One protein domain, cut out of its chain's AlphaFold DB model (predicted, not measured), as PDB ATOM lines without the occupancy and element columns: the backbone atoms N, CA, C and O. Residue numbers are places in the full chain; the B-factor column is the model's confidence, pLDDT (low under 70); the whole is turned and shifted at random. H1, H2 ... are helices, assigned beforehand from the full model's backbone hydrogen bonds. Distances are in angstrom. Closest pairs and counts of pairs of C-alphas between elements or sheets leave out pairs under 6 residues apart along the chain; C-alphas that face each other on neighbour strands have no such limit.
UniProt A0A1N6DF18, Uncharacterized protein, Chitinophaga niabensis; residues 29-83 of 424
ATOM      1  N   ARG A  29     -15.907  -7.965  -1.184       96.62
ATOM      2  CA  ARG A  29     -16.414  -8.954  -0.218       96.62
ATOM      3  C   ARG A  29     -15.782  -8.808   1.169       96.62
ATOM      4  O   ARG A  29     -16.495  -8.904   2.165       96.62
ATOM      5  N   PHE A  30     -14.474  -8.563   1.249       94.56
ATOM      6  CA  PHE A  30     -13.805  -8.361   2.535       94.56
ATOM      7  C   PHE A  30     -14.249  -7.058   3.210       94.56
ATOM      8  O   PHE A  30     -14.528  -7.054   4.406       94.56
ATOM      9  N   ILE A  31     -14.385  -5.967   2.451       95.75
ATOM     10  CA  ILE A  31     -14.915  -4.698   2.968       95.75
ATOM     11  C   ILE A  31     -16.353  -4.865   3.467       95.75
ATOM     12  O   ILE A  31     -16.659  -4.445   4.579       95.75
ATOM     13  N   HIS A  32     -17.217  -5.540   2.705       95.00
ATOM     14  CA  HIS A  32     -18.587  -5.846   3.116       95.00
ATOM     15  C   HIS A  32     -18.611  -6.658   4.420       95.00
ATOM     16  O   HIS A  32     -19.390  -6.359   5.325       95.00
ATOM     17  N   GLN A  33     -17.742  -7.667   4.548       91.50
ATOM     18  CA  GLN A  33     -17.590  -8.414   5.796       91.50
ATOM     19  C   GLN A  33     -17.181  -7.480   6.947       91.50
ATOM     20  O   GLN A  33     -17.806  -7.509   8.004       91.50
ATOM     21  N   LYS A  34     -16.195  -6.602   6.740       88.69
ATOM     22  CA  LYS A  34     -15.714  -5.666   7.767       88.69
ATOM     23  C   LYS A  34     -16.748  -4.615   8.165       88.69
ATOM     24  O   LYS A  34     -16.816  -4.265   9.338       88.69
ATOM     25  N   VAL A  35     -17.599  -4.175   7.241       86.19
ATOM     26  CA  VAL A  35     -18.780  -3.354   7.553       86.19
ATOM     27  C   VAL A  35     -19.770  -4.139   8.413       86.19
ATOM     28  O   VAL A  35     -20.226  -3.630   9.431       86.19
ATOM     29  N   SER A  36     -20.058  -5.402   8.074       79.56
ATOM     30  CA  SER A  36     -20.965  -6.237   8.881       79.56
ATOM     31  C   SER A  36     -20.420  -6.579  10.275       79.56
ATOM     32  O   SER A  36     -21.192  -6.827  11.194       79.56
ATOM     33  N   GLU A  37     -19.094  -6.562  10.439       79.38
ATOM     34  CA  GLU A  37     -18.400  -6.705  11.727       79.38
ATOM     35  C   GLU A  37     -18.346  -5.385  12.525       79.38
ATOM     36  O   GLU A  37     -17.928  -5.388  13.684       79.38
ATOM     37  N   GLY A  38     -18.770  -4.262  11.932       69.12
ATOM     38  CA  GLY A  38     -18.739  -2.931  12.545       69.12
ATOM     39  C   GLY A  38     -17.385  -2.222  12.466       69.12
ATOM     40  O   GLY A  38     -17.227  -1.155  13.043       69.12
ATOM     41  N   TYR A  39     -16.404  -2.775  11.746       78.25
ATOM     42  CA  TYR A  39     -15.076  -2.165  11.620       78.25
ATOM     43  C   TYR A  39     -15.094  -0.886  10.773       78.25
ATOM     44  O   TYR A  39     -14.367   0.058  11.067       78.25
ATOM     45  N   PHE A  40     -15.918  -0.846   9.721       87.75
ATOM     46  CA  PHE A  40     -16.149   0.362   8.930       87.75
ATOM     47  C   PHE A  40     -17.597   0.806   9.034       87.75
ATOM     48  O   PHE A  40     -18.510  -0.013   8.923       87.75
ATOM     49  N   GLN A  41     -17.803   2.117   9.116       81.69
ATOM     50  CA  GLN A  41     -19.113   2.704   8.894       81.69
ATOM     51  C   GLN A  41     -19.328   2.928   7.395       81.69
ATOM     52  O   GLN A  41     -18.561   3.636   6.733       81.69
ATOM     53  N   GLN A  42     -20.387   2.323   6.865       89.75
ATOM     54  CA  GLN A  42     -20.816   2.518   5.489       89.75
ATOM     55  C   GLN A  42     -21.623   3.821   5.361       89.75
ATOM     56  O   GLN A  42     -22.468   4.123   6.204       89.75
ATOM     57  N   ARG A  43     -21.379   4.593   4.299       84.56
ATOM     58  CA  ARG A  43     -22.133   5.812   3.984       84.56
ATOM     59  C   ARG A  43     -23.582   5.473   3.602       84.56
ATOM     60  O   ARG A  43     -23.796   4.478   2.896       84.56
ATOM     61  N   PRO A  44     -24.574   6.288   4.011       76.62
ATOM     62  CA  PRO A  44     -25.974   6.070   3.659       76.62
ATOM     63  C   PRO A  44     -26.182   5.906   2.149       76.62
ATOM     64  O   PRO A  44     -25.496   6.539   1.348       76.62
ATOM     65  N   SER A  45     -27.138   5.058   1.763       85.06
ATOM     66  CA  SER A  45     -27.544   4.840   0.361       85.06
ATOM     67  C   SER A  45     -26.474   4.256  -0.570       85.06
ATOM     68  O   SER A  45     -26.667   4.211  -1.784       85.06
ATOM     69  N   THR A  46     -25.360   3.763  -0.028       91.75
ATOM     70  CA  THR A  46     -24.349   3.038  -0.807       91.75
ATOM     71  C   THR A  46     -24.601   1.532  -0.738       91.75
ATOM     72  O   THR A  46     -25.226   1.031   0.195       91.75
ATOM     73  N   THR A  47     -24.136   0.775  -1.730       95.81
ATOM     74  CA  THR A  47     -24.148  -0.695  -1.701       95.81
ATOM     75  C   THR A  47     -22.756  -1.180  -2.056       95.81
ATOM     76  O   THR A  47     -22.269  -0.886  -3.144       95.81
ATOM     77  N   ILE A  48     -22.120  -1.913  -1.143       96.69
ATOM     78  CA  ILE A  48     -20.815  -2.529  -1.393       96.69
ATOM     79  C   ILE A  48     -21.055  -3.843  -2.151       96.69
ATOM     80  O   ILE A  48     -21.775  -4.707  -1.635       96.69
ATOM     81  N   PRO A  49     -20.486  -4.026  -3.356       97.19
ATOM     82  CA  PRO A  49     -20.618  -5.275  -4.098       97.19
ATOM     83  C   PRO A  49     -20.110  -6.488  -3.301       97.19
ATOM     84  O   PRO A  49     -19.154  -6.400  -2.538       97.19
ATOM     85  N   GLN A  50     -20.715  -7.661  -3.502       96.44
ATOM     86  CA  GLN A  50     -20.267  -8.922  -2.879       96.44
ATOM     87  C   GLN A  50     -19.331  -9.742  -3.791       96.44
ATOM     88  O   GLN A  50     -19.277 -10.977  -3.728       96.44
ATOM     89  N   ASP A  51     -18.600  -9.055  -4.665       96.88
ATOM     90  CA  ASP A  51     -17.628  -9.650  -5.578       96.88
ATOM     91  C   ASP A  51     -16.201  -9.654  -4.996       96.88
ATOM     92  O   ASP A  51     -15.944  -9.194  -3.881       96.88
ATOM     93  N   ASP A  52     -15.274 -10.249  -5.745       96.81
ATOM     94  CA  ASP A  52     -13.868 -10.383  -5.361       96.81
ATOM     95  C   ASP A  52     -12.965  -9.346  -6.062       96.81
ATOM     96  O   ASP A  52     -11.746  -9.523  -6.114       96.81
ATOM     97  N   TYR A  53     -13.533  -8.259  -6.606       97.06
ATOM     98  CA  TYR A  53     -12.729  -7.154  -7.132       97.06
ATOM     99  C   TYR A  53     -12.097  -6.362  -5.989       97.06
ATOM    100  O   TYR A  53     -12.667  -6.235  -4.905       97.06
ATOM    101  N   CYS A  54     -10.879  -5.871  -6.219       97.25
ATOM    102  CA  CYS A  54     -10.182  -5.027  -5.257       97.25
ATOM    103  C   CYS A  54     -10.829  -3.642  -5.214       97.25
ATOM    104  O   CYS A  54     -11.070  -3.059  -6.268       97.25
ATOM    105  N   ILE A  55     -11.042  -3.117  -4.008       97.44
ATOM    106  CA  ILE A  55     -11.619  -1.791  -3.818       97.44
ATOM    107  C   ILE A  55     -10.661  -0.715  -4.331       97.44
ATOM    108  O   ILE A  55      -9.479  -0.679  -3.977       97.44
ATOM    109  N   SER A  56     -11.161   0.178  -5.180       97.31
ATOM    110  CA  SER A  56     -10.430   1.372  -5.596       97.31
ATOM    111  C   SER A  56     -10.499   2.468  -4.530       97.31
ATOM    112  O   SER A  56     -11.364   2.475  -3.656       97.31
ATOM    113  N   LYS A  57      -9.603   3.459  -4.620       96.19
ATOM    114  CA  LYS A  57      -9.647   4.642  -3.744       96.19
ATOM    115  C   LYS A  57     -10.993   5.374  -3.842       96.19
ATOM    116  O   LYS A  57     -11.547   5.767  -2.821       96.19
ATOM    117  N   ALA A  58     -11.509   5.543  -5.060       96.06
ATOM    118  CA  ALA A  58     -12.767   6.242  -5.301       96.06
ATOM    119  C   ALA A  58     -13.956   5.502  -4.671       96.06
ATOM    120  O   ALA A  58     -14.786   6.126  -4.021       96.06
ATOM    121  N   GLU A  59     -14.000   4.175  -4.806       97.31
ATOM    122  CA  GLU A  59     -15.021   3.336  -4.173       97.31
ATOM    123  C   GLU A  59     -14.926   3.379  -2.646       97.31
ATOM    124  O   GLU A  59     -15.932   3.597  -1.979       97.31
ATOM    125  N   ALA A  60     -13.719   3.261  -2.083       95.88
ATOM    126  CA  ALA A  60     -13.500   3.339  -0.639       95.88
ATOM    127  C   ALA A  60     -14.021   4.661  -0.050       95.88
ATOM    128  O   ALA A  60     -14.755   4.646   0.935       95.88
ATOM    129  N   MET A  61     -13.712   5.794  -0.690       93.81
ATOM    130  CA  MET A  61     -14.202   7.116  -0.276       93.81
ATOM    131  C   MET A  61     -15.714   7.277  -0.470       93.81
ATOM    132  O   MET A  61     -16.375   7.924   0.341       93.81
ATOM    133  N   ALA A  62     -16.265   6.699  -1.538       93.94
ATOM    134  CA  ALA A  62     -17.687   6.784  -1.841       93.94
ATOM    135  C   ALA A  62     -18.541   5.923  -0.905       93.94
ATOM    136  O   ALA A  62     -19.675   6.297  -0.622       93.94
ATOM    137  N   TRP A  63     -18.033   4.779  -0.440       96.00
ATOM    138  CA  TRP A  63     -18.815   3.803   0.327       96.00
ATOM    139  C   TRP A  63     -18.593   3.878   1.829       96.00
ATOM    140  O   TRP A  63     -19.476   3.474   2.579       96.00
ATOM    141  N   LEU A  64     -17.439   4.364   2.283       93.06
ATOM    142  CA  LEU A  64     -17.031   4.289   3.683       93.06
ATOM    143  C   LEU A  64     -16.699   5.680   4.236       93.06
ATOM    144  O   LEU A  64     -16.278   6.584   3.510       93.06
ATOM    145  N   TYR A  65     -16.856   5.844   5.547       85.12
ATOM    146  CA  TYR A  65     -16.230   6.943   6.278       85.12
ATOM    147  C   TYR A  65     -14.797   6.522   6.630       85.12
ATOM    148  O   TYR A  65     -14.609   5.598   7.422       85.12
ATOM    149  N   LEU A  66     -13.789   7.155   6.015       90.69
ATOM    150  CA  LEU A  66     -12.358   6.823   6.147       90.69
ATOM    151  C   LEU A  66     -11.517   8.045   6.536       90.69
ATOM    152  O   LEU A  66     -11.875   9.172   6.198       90.69
ATOM    153  N   ASP A  67     -10.372   7.824   7.185       86.31
ATOM    154  CA  ASP A  67      -9.320   8.840   7.275       86.31
ATOM    155  C   ASP A  67      -8.636   8.968   5.907       86.31
ATOM    156  O   ASP A  67      -7.708   8.230   5.559       86.31
ATOM    157  N   GLU A  68      -9.119   9.913   5.102       91.94
ATOM    158  CA  GLU A  68      -8.653  10.119   3.731       91.94
ATOM    159  C   GLU A  68      -7.167  10.506   3.645       91.94
ATOM    160  O   GLU A  68      -6.546  10.296   2.602       91.94
ATOM    161  N   SER A  69      -6.565  11.004   4.736       88.94
ATOM    162  CA  SER A  69      -5.130  11.326   4.792       88.94
ATOM    163  C   SER A  69      -4.235  10.083   4.755       88.94
ATOM    164  O   SER A  69      -3.046  10.177   4.437       88.94
ATOM    165  N   ARG A  70      -4.807   8.914   5.067       92.44
ATOM    166  CA  ARG A  70      -4.129   7.612   5.060       92.44
ATOM    167  C   ARG A  70      -4.232   6.899   3.719       92.44
ATOM    168  O   ARG A  70      -3.454   5.980   3.477       92.44
ATOM    169  N   LEU A  71      -5.160   7.316   2.858       94.06
ATOM    170  CA  LEU A  71      -5.331   6.741   1.530       94.06
ATOM    171  C   LEU A  71      -4.144   7.103   0.618       94.06
ATOM    172  O   LEU A  71      -3.550   8.173   0.766       94.06
ATOM    173  N   PRO A  72      -3.809   6.251  -0.371       95.69
ATOM    174  CA  PRO A  72      -2.742   6.539  -1.322       95.69
ATOM    175  C   PRO A  72      -2.939   7.896  -2.001       95.69
ATOM    176  O   PRO A  72      -4.037   8.240  -2.451       95.69
ATOM    177  N   THR A  73      -1.864   8.676  -2.093       95.06
ATOM    178  CA  THR A  73      -1.861   9.968  -2.798       95.06
ATOM    179  C   THR A  73      -1.734   9.811  -4.313       95.06
ATOM    180  O   THR A  73      -2.050  10.742  -5.051       95.06
ATOM    181  N   ASP A  74      -1.305   8.639  -4.781       92.69
ATOM    182  CA  ASP A  74      -1.237   8.268  -6.192       92.69
ATOM    183  C   ASP A  74      -2.537   7.576  -6.666       92.69
ATOM    184  O   ASP A  74      -3.546   7.527  -5.960       92.69
ATOM    185  N   SER A  75      -2.540   7.071  -7.902       91.81
ATOM    186  CA  SER A  75      -3.701   6.400  -8.507       91.81
ATOM    187  C   SER A  75      -3.779   4.897  -8.210       91.81
ATOM    188  O   SER A  75      -4.531   4.190  -8.883       91.81
ATOM    189  N   ARG A  76      -2.989   4.369  -7.267       95.19
ATOM    190  CA  ARG A  76      -3.030   2.938  -6.942       95.19
ATOM    191  C   ARG A  76      -4.219   2.606  -6.038       95.19
ATOM    192  O   ARG A  76      -4.810   3.468  -5.391       95.19
ATOM    193  N   MET A  77      -4.559   1.322  -5.985       95.88
ATOM    194  CA  MET A  77      -5.555   0.808  -5.043       95.88
ATOM    195  C   MET A  77      -4.998   0.837  -3.606       95.88
ATOM    196  O   MET A  77      -3.816   0.523  -3.418       95.88
ATOM    197  N   PRO A  78      -5.811   1.211  -2.602       95.38
ATOM    198  CA  PRO A  78      -5.373   1.261  -1.211       95.38
ATOM    199  C   PRO A  78      -5.025  -0.131  -0.674       95.38
ATOM    200  O   PRO A  78      -5.660  -1.134  -1.012       95.38
ATOM    201  N   TRP A  79      -4.016  -0.196   0.190       94.44
ATOM    202  CA  TRP A  79      -3.750  -1.378   1.007       94.44
ATOM    203  C   TRP A  79      -4.675  -1.424   2.220       94.44
ATOM    204  O   TRP A  79      -5.173  -0.395   2.668       94.44
ATOM    205  N   TRP A  80      -4.849  -2.608   2.814       91.50
ATOM    206  CA  TRP A  80      -5.608  -2.763   4.062       91.50
ATOM    207  C   TRP A  80      -5.180  -1.777   5.161       91.50
ATOM    208  O   TRP A  80      -6.025  -1.169   5.806       91.50
ATOM    209  N   SER A  81      -3.873  -1.563   5.333       88.12
ATOM    210  CA  SER A  81      -3.314  -0.621   6.317       88.12
ATOM    211  C   SER A  81      -3.561   0.866   6.016       88.12
ATOM    212  O   SER A  81      -3.246   1.718   6.847       88.12
ATOM    213  N   GLU A  82      -4.102   1.184   4.842       93.31
ATOM    214  CA  GLU A  82      -4.407   2.545   4.384       93.31
ATOM    215  C   GLU A  82      -5.908   2.843   4.422       93.31
ATOM    216  O   GLU A  82      -6.300   4.003   4.511       93.31
ATOM    217  N   ILE A  83      -6.755   1.806   4.402       92.69
ATOM    218  CA  ILE A  83      -8.204   1.924   4.591       92.69
ATOM    219  C   ILE A  83      -8.474   1.983   6.095       92.69
ATOM    220  O   ILE A  83      -8.903   1.014   6.719       92.69
TER     221      ILE A  83
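What this domain is: This is residues 29 to 83 of the 424 residues of an uncharacterized protein of Chitinophaga niabensis (UniProt A0A1N6DF18). Look for a small rounded body with little regular structure, mostly loops round two short helices: H1 lies toward one end, H2 nearer the middle, and residues 64 to 83 loop through the other end and fold back. The 55 printed residues hold H1, then H2, and no named strand; the class is all helix, with only 15 residues in named elements. The whole is compact, with a radius of gyration of the C-alphas of 10.5 A and spans of 27 by 21 by 20 A.

How they stand to each other: Start at H1, residues 29 to 36; it is apart from H2, residues 57 to 63, with no C-alpha of one within 8 A of the other. In both, each O i to N i+4 pair is within hydrogen-bond range.

Where its parts are: Find C-alpha 29 at (-16.414, -8.954, -0.218); from there H1 runs 10.5 A to C-alpha 36. H2 runs 10.1 A, from C-alpha 57 at (-9.647, 4.642, -3.744) to C-alpha 63 at (-18.815, 3.803, 0.327).

The domain as a whole: The C-alphas of Glu 37 and Asp 74 are the two farthest apart, 29.0 A. The link from H1 to H2, 20 residues, is long. The printed part has no cut; in this model, residue 38 alone has a pLDDT under 70.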